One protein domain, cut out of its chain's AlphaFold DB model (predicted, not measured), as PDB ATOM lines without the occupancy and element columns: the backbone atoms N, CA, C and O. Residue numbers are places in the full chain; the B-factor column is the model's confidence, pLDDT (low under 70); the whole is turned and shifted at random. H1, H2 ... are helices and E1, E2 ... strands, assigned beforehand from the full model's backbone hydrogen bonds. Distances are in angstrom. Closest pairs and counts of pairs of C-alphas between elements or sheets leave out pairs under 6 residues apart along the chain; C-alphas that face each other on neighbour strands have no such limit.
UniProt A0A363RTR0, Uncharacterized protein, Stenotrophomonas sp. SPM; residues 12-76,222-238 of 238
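Overview. This is residues 12 to 76 and 222 to 238 of the 238 residues of an uncharacterized protein of Stenotrophomonas sp. SPM (UniProt A0A363RTR0). A twisted sheet of five strands forms the middle layer, with H1 slantwise over one face and H3 crossing the other face near the E5 edge; short H2 packs beside H3. The printed part has 82 residues with three named helices and five named strands, E1 E2 E3 H1 E4 E5 H2 H3 along the chain, in the mixed class. The sheet is mixed, in the order E1 E3 E2 E4 E5. The whole is compact, with a radius of gyration of the C-alphas of 11.5 A, and spans 31 by 26 by 21 A.

Arrangement. The sheet has edge strands E1, residues 12 to 17, and E5, residues 64 to 68, and inner strands E3, residues 33 to 39, E2, residues 24 to 30, and E4, residues 56 to 61. E1 and E3 are parallel, with N 15 and O 36 at 2.8 A. The hairpin E2 and E3 has N 28 and O 35 at 2.8 A; antiparallel E2 and E4 have N 27 and O 58 at 2.8 A; the hairpin E4 and E5 has N 59 and O 66 at 3.0 A, each within hydrogen-bond range. H1, residues 40 to 50, is on the sheet at a height of 7.7 A; its closest C-alphas to E4 are Ala 46 and Trp 58, 5.9 A. E3, H1 and E4 make a split strand-helix-strand unit, E2 between the strands, with a left-handed crossover. H3, residues 222 to 231, is on the opposite face at 9.9 A height. H2, residues 71 to 76, touches H3 at Leu 73 and Val 225, closest C-alphas, 5.8 A. Every O i to N i+4 pair is within range in H1 and H3, 1 of 2 in H2.

Along the chain. E1 begins at C-alpha 12 (10.844, -4.701, -20.860); H3 ends at C-alpha 231 (-12.749, -8.402, -35.829). E2 measures 20.1 A, H1 15.8 A.

Size, cuts and confidence. Residues 77 to 221 are not printed; C-alphas 76 and 222 are 8.8 A apart. Residues 20 to 21 are under 70 in pLDDT.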
ATOM      1  N   THR A  12      12.302  -4.622 -21.010       81.81
ATOM      2  CA  THR A  12      10.844  -4.701 -20.860       81.81
ATOM      3  C   THR A  12      10.338  -3.600 -19.941       81.81
ATOM      4  O   THR A  12      10.850  -3.444 -18.837       81.81
ATOM      5  N   VAL A  13       9.301  -2.883 -20.370       82.44
ATOM      6  CA  VAL A  13       8.594  -1.878 -19.561       82.44
ATOM      7  C   VAL A  13       7.117  -2.267 -19.465       82.44
ATOM      8  O   VAL A  13       6.557  -2.782 -20.426       82.44
ATOM      9  N   GLY A  14       6.469  -2.046 -18.324       83.56
ATOM     10  CA  GLY A  14       5.038  -2.311 -18.149       83.56
ATOM     11  C   GLY A  14       4.729  -3.105 -16.883       83.56
ATOM     12  O   GLY A  14       5.471  -3.043 -15.905       83.56
ATOM     13  N   GLU A  15       3.616  -3.830 -16.892       84.38
ATOM     14  CA  GLU A  15       3.080  -4.552 -15.740       84.38
ATOM     15  C   GLU A  15       3.412  -6.043 -15.814       84.38
ATOM     16  O   GLU A  15       2.871  -6.812 -16.615       84.38
ATOM     17  N   LEU A  16       4.329  -6.451 -14.942       86.31
ATOM     18  CA  LEU A  16       4.742  -7.837 -14.802       86.31
ATOM     19  C   LEU A  16       3.835  -8.536 -13.796       86.31
ATOM     20  O   LEU A  16       3.814  -8.199 -12.614       86.31
ATOM     21  N   HIS A  17       3.109  -9.538 -14.275       83.75
ATOM     22  CA  HIS A  17       2.267 -10.368 -13.429       83.75
ATOM     23  C   HIS A  17       3.088 -11.558 -12.927       83.75
ATOM     24  O   HIS A  17       3.587 -12.356 -13.717       83.75
ATOM     25  N   LEU A  18       3.247 -11.663 -11.606       79.81
ATOM     26  CA  LEU A  18       4.066 -12.702 -10.966       79.81
ATOM     27  C   LEU A  18       3.313 -14.029 -10.732       79.81
ATOM     28  O   LEU A  18       3.913 -14.985 -10.252       79.81
ATOM     29  N   GLY A  19       2.013 -14.088 -11.043       73.44
ATOM     30  CA  GLY A  19       1.169 -15.280 -10.896       73.44
ATOM     31  C   GLY A  19       0.739 -15.877 -12.238       73.44
ATOM     32  O   GLY A  19       0.713 -15.183 -13.254       73.44
ATOM     33  N   ASN A  20       0.351 -17.154 -12.226       67.00
ATOM     34  CA  ASN A  20       0.015 -17.919 -13.437       67.00
ATOM     35  C   ASN A  20      -1.467 -17.842 -13.842       67.00
ATOM     36  O   ASN A  20      -1.850 -18.393 -14.870       67.00
ATOM     37  N   ASP A  21      -2.292 -17.120 -13.082       66.31
ATOM     38  CA  ASP A  21      -3.750 -17.067 -13.278       66.31
ATOM     39  C   ASP A  21      -4.191 -15.973 -14.264       66.31
ATOM     40  O   ASP A  21      -5.374 -15.651 -14.383       66.31
ATOM     41  N   LEU A  22      -3.245 -15.361 -14.979       77.19
ATOM     42  CA  LEU A  22      -3.567 -14.313 -15.934       77.19
ATOM     43  C   LEU A  22      -4.236 -14.931 -17.172       77.19
ATOM     44  O   LEU A  22      -3.569 -15.468 -18.058       77.19
ATOM     45  N   GLU A  23      -5.561 -14.819 -17.274       77.69
ATOM     46  CA  GLU A  23      -6.314 -15.335 -18.427       77.69
ATOM     47  C   GLU A  23      -5.899 -14.687 -19.759       77.69
ATOM     48  O   GLU A  23      -6.049 -15.295 -20.825       77.69
ATOM     49  N   ARG A  24      -5.387 -13.447 -19.707       85.38
ATOM     50  CA  ARG A  24      -4.995 -12.662 -20.882       85.38
ATOM     51  C   ARG A  24      -3.720 -11.866 -20.635       85.38
ATOM     52  O   ARG A  24      -3.712 -10.975 -19.792       85.38
ATOM     53  N   GLY A  25      -2.688 -12.137 -21.424       91.69
ATOM     54  CA  GLY A  25      -1.434 -11.381 -21.437       91.69
ATOM     55  C   GLY A  25      -1.200 -10.744 -22.801       91.69
ATOM     56  O   GLY A  25      -1.608 -11.302 -23.820       91.69
ATOM     57  N   HIS A  26      -0.556  -9.580 -22.846       93.69
ATOM     58  CA  HIS A  26      -0.122  -8.986 -24.111       93.69
ATOM     59  C   HIS A  26       1.267  -8.368 -24.010       93.69
ATOM     60  O   HIS A  26       1.660  -7.826 -22.975       93.69
ATOM     61  N   VAL A  27       1.997  -8.457 -25.118       94.06
ATOM     62  CA  VAL A  27       3.375  -8.005 -25.254       94.06
ATOM     63  C   VAL A  27       3.525  -7.332 -26.612       94.06
ATOM     64  O   VAL A  27       3.345  -7.959 -27.651       94.06
ATOM     65  N   LEU A  28       3.849  -6.045 -26.617       93.19
ATOM     66  CA  LEU A  28       4.246  -5.319 -27.816       93.19
ATOM     67  C   LEU A  28       5.769  -5.377 -27.921       93.19
ATOM     68  O   LEU A  28       6.454  -4.838 -27.056       93.19
ATOM     69  N   ILE A  29       6.286  -6.025 -28.956       91.69
ATOM     70  CA  ILE A  29       7.720  -6.130 -29.236       91.69
ATOM     71  C   ILE A  29       8.059  -5.155 -30.355       91.69
ATOM     72  O   ILE A  29       7.345  -5.101 -31.351       91.69
ATOM     73  N   ASP A  30       9.127  -4.382 -30.176       88.31
ATOM     74  CA  ASP A  30       9.614  -3.406 -31.145       88.31
ATOM     75  C   ASP A  30      11.137  -3.238 -30.986       88.31
ATOM     76  O   ASP A  30      11.598  -2.712 -29.972       88.31
ATOM     77  N   HIS A  31      11.918  -3.739 -31.951       81.50
ATOM     78  CA  HIS A  31      13.381  -3.583 -32.056       81.50
ATOM     79  C   HIS A  31      14.147  -3.693 -30.720       81.50
ATOM     80  O   HIS A  31      14.705  -2.721 -30.211       81.50
ATOM     81  N   GLY A  32      14.151  -4.889 -30.118       75.75
ATOM     82  CA  GLY A  32      14.883  -5.162 -28.869       75.75
ATOM     83  C   GLY A  32      14.228  -4.600 -27.599       75.75
ATOM     84  O   GLY A  32      14.695  -4.857 -26.491       75.75
ATOM     85  N   ARG A  33      13.107  -3.884 -27.717       83.25
ATOM     86  CA  ARG A  33      12.314  -3.410 -26.580       83.25
ATOM     87  C   ARG A  33      10.962  -4.100 -26.555       83.25
ATOM     88  O   ARG A  33      10.391  -4.418 -27.595       83.25
ATOM     89  N   SER A  34      10.426  -4.304 -25.360       87.12
ATOM     90  CA  SER A  34       9.074  -4.831 -25.198       87.12
ATOM     91  C   SER A  34       8.273  -4.035 -24.184       87.12
ATOM     92  O   SER A  34       8.780  -3.691 -23.121       87.12
ATOM     93  N   TYR A  35       7.009  -3.778 -24.493       88.81
ATOM     94  CA  TYR A  35       6.029  -3.381 -23.495       88.81
ATOM     95  C   TYR A  35       5.152  -4.569 -23.148       88.81
ATOM     96  O   TYR A  35       4.606  -5.194 -24.056       88.81
ATOM     97  N   ALA A  36       5.011  -4.889 -21.867       90.06
ATOM     98  CA  ALA A  36       4.265  -6.062 -21.437       90.06
ATOM     99  C   ALA A  36       3.244  -5.722 -20.354       90.06
ATOM    100  O   ALA A  36       3.540  -5.009 -19.403       90.06
ATOM    101  N   SER A  37       2.056  -6.296 -20.484       90.19
ATOM    102  CA  SER A  37       1.113  -6.505 -19.388       90.19
ATOM    103  C   SER A  37       0.814  -7.995 -19.387       90.19
ATOM    104  O   SER A  37      -0.171  -8.450 -19.977       90.19
ATOM    105  N   ALA A  38       1.762  -8.761 -18.857       91.25
ATOM    106  CA  ALA A  38       1.810 -10.206 -19.013       91.25
ATOM    107  C   ALA A  38       2.706 -10.849 -17.944       91.25
ATOM    108  O   ALA A  38       3.377 -10.147 -17.180       91.25
ATOM    109  N   THR A  39       2.723 -12.180 -17.892       91.44
ATOM    110  CA  THR A  39       3.688 -12.911 -17.061       91.44
ATOM    111  C   THR A  39       5.081 -12.903 -17.694       91.44
ATOM    112  O   THR A  39       5.261 -12.566 -18.867       91.44
ATOM    113  N   ILE A  40       6.096 -13.293 -16.920       89.31
ATOM    114  CA  ILE A  40       7.456 -13.471 -17.454       89.31
ATOM    115  C   ILE A  40       7.464 -14.542 -18.556       89.31
ATOM    116  O   ILE A  40       8.099 -14.346 -19.595       89.31
ATOM    117  N   ASP A  41       6.709 -15.626 -18.371       90.50
ATOM    118  CA  ASP A  41       6.586 -16.703 -19.356       90.50
ATOM    119  C   ASP A  41       5.948 -16.214 -20.658       90.50
ATOM    120  O   ASP A  41       6.436 -16.541 -21.741       90.50
ATOM    121  N   ASP A  42       4.919 -15.366 -20.568       92.06
ATOM    122  CA  ASP A  42       4.288 -14.738 -21.732       92.06
ATOM    123  C   ASP A  42       5.285 -13.871 -22.514       92.06
ATOM    124  O   ASP A  42       5.312 -13.911 -23.741       92.06
ATOM    125  N   ILE A  43       6.145 -13.115 -21.825       91.19
ATOM    126  CA  ILE A  43       7.174 -12.284 -22.473       91.19
ATOM    127  C   ILE A  43       8.195 -13.150 -23.204       91.19
ATOM    128  O   ILE A  43       8.550 -12.860 -24.348       91.19
ATOM    129  N   GLN A  44       8.671 -14.215 -22.560       90.88
ATOM    130  CA  GLN A  44       9.602 -15.142 -23.197       90.88
ATOM    131  C   GLN A  44       8.953 -15.848 -24.391       90.88
ATOM    132  O   GLN A  44       9.588 -15.996 -25.436       90.88
ATOM    133  N   GLN A  45       7.687 -16.253 -24.261       92.12
ATOM    134  CA  GLN A  45       6.954 -16.907 -25.334       92.12
ATOM    135  C   GLN A  45       6.707 -15.963 -26.510       92.12
ATOM    136  O   GLN A  45       6.955 -16.352 -27.647       92.12
ATOM    137  N   ALA A  46       6.310 -14.716 -26.249       92.75
ATOM    138  CA  ALA A  46       6.149 -13.696 -27.275       92.75
ATOM    139  C   ALA A  46       7.438 -13.523 -28.088       92.75
ATOM    140  O   ALA A  46       7.407 -13.579 -29.314       92.75
ATOM    141  N   ARG A  47       8.592 -13.403 -27.418       90.25
ATOM    142  CA  ARG A  47       9.898 -13.270 -28.089       90.25
ATOM    143  C   ARG A  47      10.222 -14.465 -28.987       90.25
ATOM    144  O   ARG A  47      10.718 -14.262 -30.091       90.25
ATOM    145  N   ARG A  48       9.915 -15.690 -28.538       90.69
ATOM    146  CA  ARG A  48      10.085 -16.912 -29.345       90.69
ATOM    147  C   ARG A  48       9.148 -16.947 -30.551       90.69
ATOM    148  O   ARG A  48       9.573 -17.345 -31.628       90.69
ATOM    149  N   ASP A  49       7.896 -16.539 -30.367       92.00
ATOM    150  CA  ASP A  49       6.859 -16.660 -31.391       92.00
ATOM    151  C   ASP A  49       7.014 -15.638 -32.527       92.00
ATOM    152  O   ASP A  49       6.742 -15.960 -33.683       92.00
ATOM    153  N   VAL A  50       7.394 -14.392 -32.215       89.25
ATOM    154  CA  VAL A  50       7.372 -13.296 -33.205       89.25
ATOM    155  C   VAL A  50       8.745 -12.764 -33.604       89.25
ATOM    156  O   VAL A  50       8.823 -12.026 -34.590       89.25
ATOM    157  N   GLY A  51       9.806 -13.166 -32.897       83.38
ATOM    158  CA  GLY A  51      11.179 -12.743 -33.165       83.38
ATOM    159  C   GLY A  51      11.406 -11.247 -32.928       83.38
ATOM    160  O   GLY A  51      10.759 -10.630 -32.080       83.38
ATOM    161  N   ARG A  52      12.351 -10.664 -33.679       76.69
ATOM    162  CA  ARG A  52      12.743  -9.241 -33.594       76.69
ATOM    163  C   ARG A  52      12.282  -8.389 -34.780       76.69
ATOM    164  O   ARG A  52      12.518  -7.182 -34.782       76.69
ATOM    165  N   ASP A  53      11.643  -9.002 -35.773       75.50
ATOM    166  CA  ASP A  53      11.349  -8.347 -37.046       75.50
ATOM    167  C   ASP A  53      10.140  -7.420 -36.943       75.50
ATOM    168  O   ASP A  53       8.982  -7.833 -37.091       75.50
ATOM    169  N   GLY A  54      10.451  -6.143 -36.724       83.06
ATOM    170  CA  GLY A  54       9.497  -5.048 -36.706       83.06
ATOM    171  C   GLY A  54       8.547  -5.067 -35.507       83.06
ATOM    172  O   GLY A  54       8.617  -5.939 -34.639       83.06
ATOM    173  N   PRO A  55       7.647  -4.076 -35.436       91.75
ATOM    174  CA  PRO A  55       6.704  -3.975 -34.342       91.75
ATOM    175  C   PRO A  55       5.614  -5.048 -34.451       91.75
ATOM    176  O   PRO A  55       4.918  -5.159 -35.465       91.75
ATOM    177  N   VAL A  56       5.439  -5.825 -33.383       94.56
ATOM    178  CA  VAL A  56       4.431  -6.887 -33.299       94.56
ATOM    179  C   VAL A  56       3.735  -6.835 -31.954       94.56
ATOM    180  O   VAL A  56       4.379  -6.904 -30.909       94.56
ATOM    181  N   LEU A  57       2.406  -6.770 -31.971       95.25
ATOM    182  CA  LEU A  57       1.613  -7.027 -30.776       95.25
ATOM    183  C   LEU A  57       1.318  -8.525 -30.691       95.25
ATOM    184  O   LEU A  57       0.518  -9.052 -31.464       95.25
ATOM    185  N   TRP A  58       1.952  -9.191 -29.739       95.81
ATOM    186  CA  TRP A  58       1.626 -10.547 -29.327       95.81
ATOM    187  C   TRP A  58       0.603 -10.509 -28.190       95.81
ATOM    188  O   TRP A  58       0.693  -9.669 -27.290       95.81
ATOM    189  N   PHE A  59      -0.373 -11.410 -28.199       95.44
ATOM    190  CA  PHE A  59      -1.274 -11.579 -27.062       95.44
ATOM    191  C   PHE A  59      -1.759 -13.018 -26.919       95.44
ATOM    192  O   PHE A  59      -1.839 -13.775 -27.888       95.44
ATOM    193  N   ARG A  60      -2.122 -13.367 -25.687       93.88
ATOM    194  CA  ARG A  60      -2.693 -14.655 -25.309       93.88
ATOM    195  C   ARG A  60      -4.112 -14.467 -24.789       93.88
ATOM    196  O   ARG A  60      -4.368 -13.581 -23.976       93.88
ATOM    197  N   GLU A  61      -5.017 -15.327 -25.238       89.44
ATOM    198  CA  GLU A  61      -6.382 -15.442 -24.724       89.44
ATOM    199  C   GLU A  61      -6.645 -16.916 -24.385       89.44
ATOM    200  O   GLU A  61      -6.788 -17.768 -25.270       89.44
ATOM    201  N   GLY A  62      -6.615 -17.241 -23.087       87.25
ATOM    202  CA  GLY A  62      -6.588 -18.628 -22.617       87.25
ATOM    203  C   GLY A  62      -5.333 -19.357 -23.111       87.25
ATOM    204  O   GLY A  62      -4.217 -18.937 -22.808       87.25
ATOM    205  N   ASN A  63      -5.523 -20.416 -23.906       86.69
ATOM    206  CA  ASN A  63      -4.436 -21.209 -24.506       86.69
ATOM    207  C   ASN A  63      -4.098 -20.795 -25.947       86.69
ATOM    208  O   ASN A  63      -3.214 -21.389 -26.565       86.69
ATOM    209  N   LYS A  64      -4.815 -19.822 -26.520       92.75
ATOM    210  CA  LYS A  64      -4.578 -19.367 -27.893       92.75
ATOM    211  C   LYS A  64      -3.659 -18.157 -27.888       92.75
ATOM    212  O   LYS A  64      -3.790 -17.281 -27.035       92.75
ATOM    213  N   ARG A  65      -2.747 -18.117 -28.854       95.56
ATOM    214  CA  ARG A  65      -1.750 -17.058 -29.018       95.56
ATOM    215  C   ARG A  65      -1.914 -16.431 -30.385       95.56
ATOM    216  O   ARG A  65      -2.219 -17.126 -31.354       95.56
ATOM    217  N   TYR A  66      -1.709 -15.128 -30.441       96.56
ATOM    218  CA  TYR A  66      -1.933 -14.344 -31.640       96.56
ATOM    219  C   TYR A  66      -0.834 -13.306 -31.823       96.56
ATOM    220  O   TYR A  66      -0.301 -12.778 -30.846       96.56
ATOM    221  N   ALA A  67      -0.552 -12.972 -33.078       96.00
ATOM    222  CA  ALA A  67       0.315 -11.872 -33.469       96.00
ATOM    223  C   ALA A  67      -0.438 -10.884 -34.366       96.00
ATOM    224  O   ALA A  67      -1.163 -11.274 -35.284       96.00
ATOM    225  N   VAL A  68      -0.231  -9.591 -34.124       96.44
ATOM    226  CA  VAL A  68      -0.752  -8.490 -34.942       96.44
ATOM    227  C   VAL A  68       0.426  -7.656 -35.421       96.44
ATOM    228  O   VAL A  68       1.137  -7.057 -34.614       96.44
ATOM    229  N   ARG A  69       0.619  -7.610 -36.741       94.81
ATOM    230  CA  ARG A  69       1.707  -6.863 -37.403       94.81
ATOM    231  C   ARG A  69       1.222  -5.628 -38.164       94.81
ATOM    232  O   ARG A  69       2.019  -4.944 -38.791       94.81
ATOM    233  N   ASP A  70      -0.083  -5.349 -38.151       95.00
ATOM    234  CA  ASP A  70      -0.647  -4.212 -38.878       95.00
ATOM    235  C   ASP A  70      -0.215  -2.873 -38.239       95.00
ATOM    236  O   ASP A  70      -0.620  -2.591 -37.102       95.00
ATOM    237  N   PRO A  71       0.529  -2.013 -38.964       92.56
ATOM    238  CA  PRO A  71       1.020  -0.740 -38.442       92.56
ATOM    239  C   PRO A  71      -0.087   0.202 -37.956       92.56
ATOM    240  O   PRO A  71       0.064   0.863 -36.929       92.56
ATOM    241  N   ALA A  72      -1.223   0.260 -38.655       94.00
ATOM    242  CA  ALA A  72      -2.328   1.149 -38.303       94.00
ATOM    243  C   ALA A  72      -3.023   0.716 -37.003       94.00
ATOM    244  O   ALA A  72      -3.570   1.553 -36.282       94.00
ATOM    245  N   LEU A  73      -2.991  -0.583 -36.689       94.12
ATOM    246  CA  LEU A  73      -3.527  -1.110 -35.437       94.12
ATOM    247  C   LEU A  73      -2.560  -0.915 -34.265       94.12
ATOM    248  O   LEU A  73      -3.008  -0.568 -33.175       94.12
ATOM    249  N   ILE A  74      -1.254  -1.093 -34.468       93.25
ATOM    250  CA  ILE A  74      -0.260  -1.061 -33.379       93.25
ATOM    251  C   ILE A  74       0.259   0.348 -33.048       93.25
ATOM    252  O   ILE A  74       0.595   0.610 -31.892       93.25
ATOM    253  N   GLN A  75       0.257   1.287 -34.003       92.62
ATOM    254  CA  GLN A  75       0.762   2.655 -33.802       92.62
ATOM    255  C   GLN A  75       0.152   3.407 -32.604       92.62
ATOM    256  O   GLN A  75       0.890   4.087 -31.884       92.62
ATOM    257  N   PRO A  76      -1.172   3.354 -32.353       91.00
ATOM    258  CA  PRO A  76      -1.748   3.974 -31.164       91.00
ATOM    259  C   PRO A  76      -1.158   3.425 -29.860       91.00
ATOM    260  O   PRO A  76      -0.880   4.201 -28.951       91.00
ATOM    261  N   ALA A 222      -4.656  -1.306 -25.637       91.50
ATOM    262  CA  ALA A 222      -4.341  -2.689 -25.984       91.50
ATOM    263  C   ALA A 222      -5.611  -3.516 -26.220       91.50
ATOM    264  O   ALA A 222      -5.732  -4.169 -27.256       91.50
ATOM    265  N   LYS A 223      -6.609  -3.416 -25.328       92.00
ATOM    266  CA  LYS A 223      -7.910  -4.089 -25.500       92.00
ATOM    267  C   LYS A 223      -8.601  -3.681 -26.803       92.00
ATOM    268  O   LYS A 223      -9.113  -4.541 -27.517       92.00
ATOM    269  N   GLN A 224      -8.592  -2.389 -27.142       94.38
ATOM    270  CA  GLN A 224      -9.171  -1.899 -28.397       94.38
ATOM    271  C   GLN A 224      -8.428  -2.427 -29.628       94.38
ATOM    272  O   GLN A 224      -9.068  -2.812 -30.607       94.38
ATOM    273  N   VAL A 225      -7.093  -2.446 -29.591       94.19
ATOM    274  CA  VAL A 225      -6.265  -2.953 -30.694       94.19
ATOM    275  C   VAL A 225      -6.504  -4.445 -30.900       94.19
ATOM    276  O   VAL A 225      -6.761  -4.857 -32.030       94.19
ATOM    277  N   ILE A 226      -6.518  -5.234 -29.822       93.75
ATOM    278  CA  ILE A 226      -6.811  -6.672 -29.857       93.75
ATOM    279  C   ILE A 226      -8.204  -6.920 -30.447       93.75
ATOM    280  O   ILE A 226      -8.337  -7.675 -31.407       93.75
ATOM    281  N   ALA A 227      -9.238  -6.235 -29.947       94.62
ATOM    282  CA  ALA A 227     -10.604  -6.401 -30.442       94.62
ATOM    283  C   ALA A 227     -10.729  -6.070 -31.941       94.62
ATOM    284  O   ALA A 227     -11.355  -6.816 -32.695       94.62
ATOM    285  N   ARG A 228     -10.094  -4.982 -32.400       95.69
ATOM    286  CA  ARG A 228     -10.076  -4.605 -33.823       95.69
ATOM    287  C   ARG A 228      -9.299  -5.601 -34.674       95.69
ATOM    288  O   ARG A 228      -9.741  -5.911 -35.778       95.69
ATOM    289  N   ALA A 229      -8.169  -6.107 -34.186       95.06
ATOM    290  CA  ALA A 229      -7.375  -7.104 -34.896       95.06
ATOM    291  C   ALA A 229      -8.152  -8.414 -35.077       95.06
ATOM    292  O   ALA A 229      -8.178  -8.956 -36.179       95.06
ATOM    293  N   MET A 230      -8.855  -8.864 -34.032       93.88
ATOM    294  CA  MET A 230      -9.725 -10.041 -34.090       93.88
ATOM    295  C   MET A 230     -10.894  -9.832 -35.060       93.88
ATOM    296  O   MET A 230     -11.119 -10.661 -35.936       93.88
ATOM    297  N   ALA A 231     -11.599  -8.697 -34.969       95.69
ATOM    298  CA  ALA A 231     -12.749  -8.402 -35.829       95.69
ATOM    299  C   ALA A 231     -12.379  -8.225 -37.313       95.69
ATOM    300  O   ALA A 231     -13.176  -8.543 -38.191       95.69
ATOM    301  N   SER A 232     -11.179  -7.715 -37.602       95.31
ATOM    302  CA  SER A 232     -10.689  -7.507 -38.972       95.31
ATOM    303  C   SER A 232      -9.912  -8.696 -39.548       95.31
ATOM    304  O   SER A 232      -9.442  -8.607 -40.679       95.31
ATOM    305  N   GLY A 233      -9.743  -9.788 -38.790       94.31
ATOM    306  CA  GLY A 233      -8.957 -10.956 -39.208       94.31
ATOM    307  C   GLY A 233      -7.446 -10.703 -39.296       94.31
ATOM    308  O   GLY A 233      -6.716 -11.503 -39.871       94.31
ATOM    309  N   LYS A 234      -6.966  -9.588 -38.732       95.12
ATOM    310  CA  LYS A 234      -5.549  -9.185 -38.723       95.12
ATOM    311  C   LYS A 234      -4.762  -9.767 -37.547       95.12
ATOM    312  O   LYS A 234      -3.557  -9.549 -37.451       95.12
ATOM    313  N   ALA A 235      -5.440 -10.477 -36.646       95.44
ATOM    314  CA  ALA A 235      -4.817 -11.307 -35.627       95.44
ATOM    315  C   ALA A 235      -4.509 -12.693 -36.211       95.44
ATOM    316  O   ALA A 235      -5.415 -13.494 -36.444       95.44
ATOM    317  N   GLN A 236      -3.229 -12.976 -36.440       94.75
ATOM    318  CA  GLN A 236      -2.769 -14.281 -36.904       94.75
ATOM    319  C   GLN A 236      -2.563 -15.201 -35.704       94.75
ATOM    320  O   GLN A 236      -1.814 -14.851 -34.795       94.75
ATOM    321  N   GLN A 237      -3.206 -16.367 -35.696       95.44
ATOM    322  CA  GLN A 237      -2.977 -17.375 -34.661       95.44
ATOM    323  C   GLN A 237      -1.599 -18.039 -34.843       95.44
ATOM    324  O   GLN A 237      -1.201 -18.313 -35.978       95.44
ATOM    325  N   LEU A 238      -0.903 -18.276 -33.727       93.06
ATOM    326  CA  LEU A 238       0.458 -18.828 -33.641       93.06
ATOM    327  C   LEU A 238       0.488 -20.288 -33.171       93.06
ATOM    328  O   LEU A 238      -0.225 -20.619 -32.189       93.06
TER     329      LEU A 238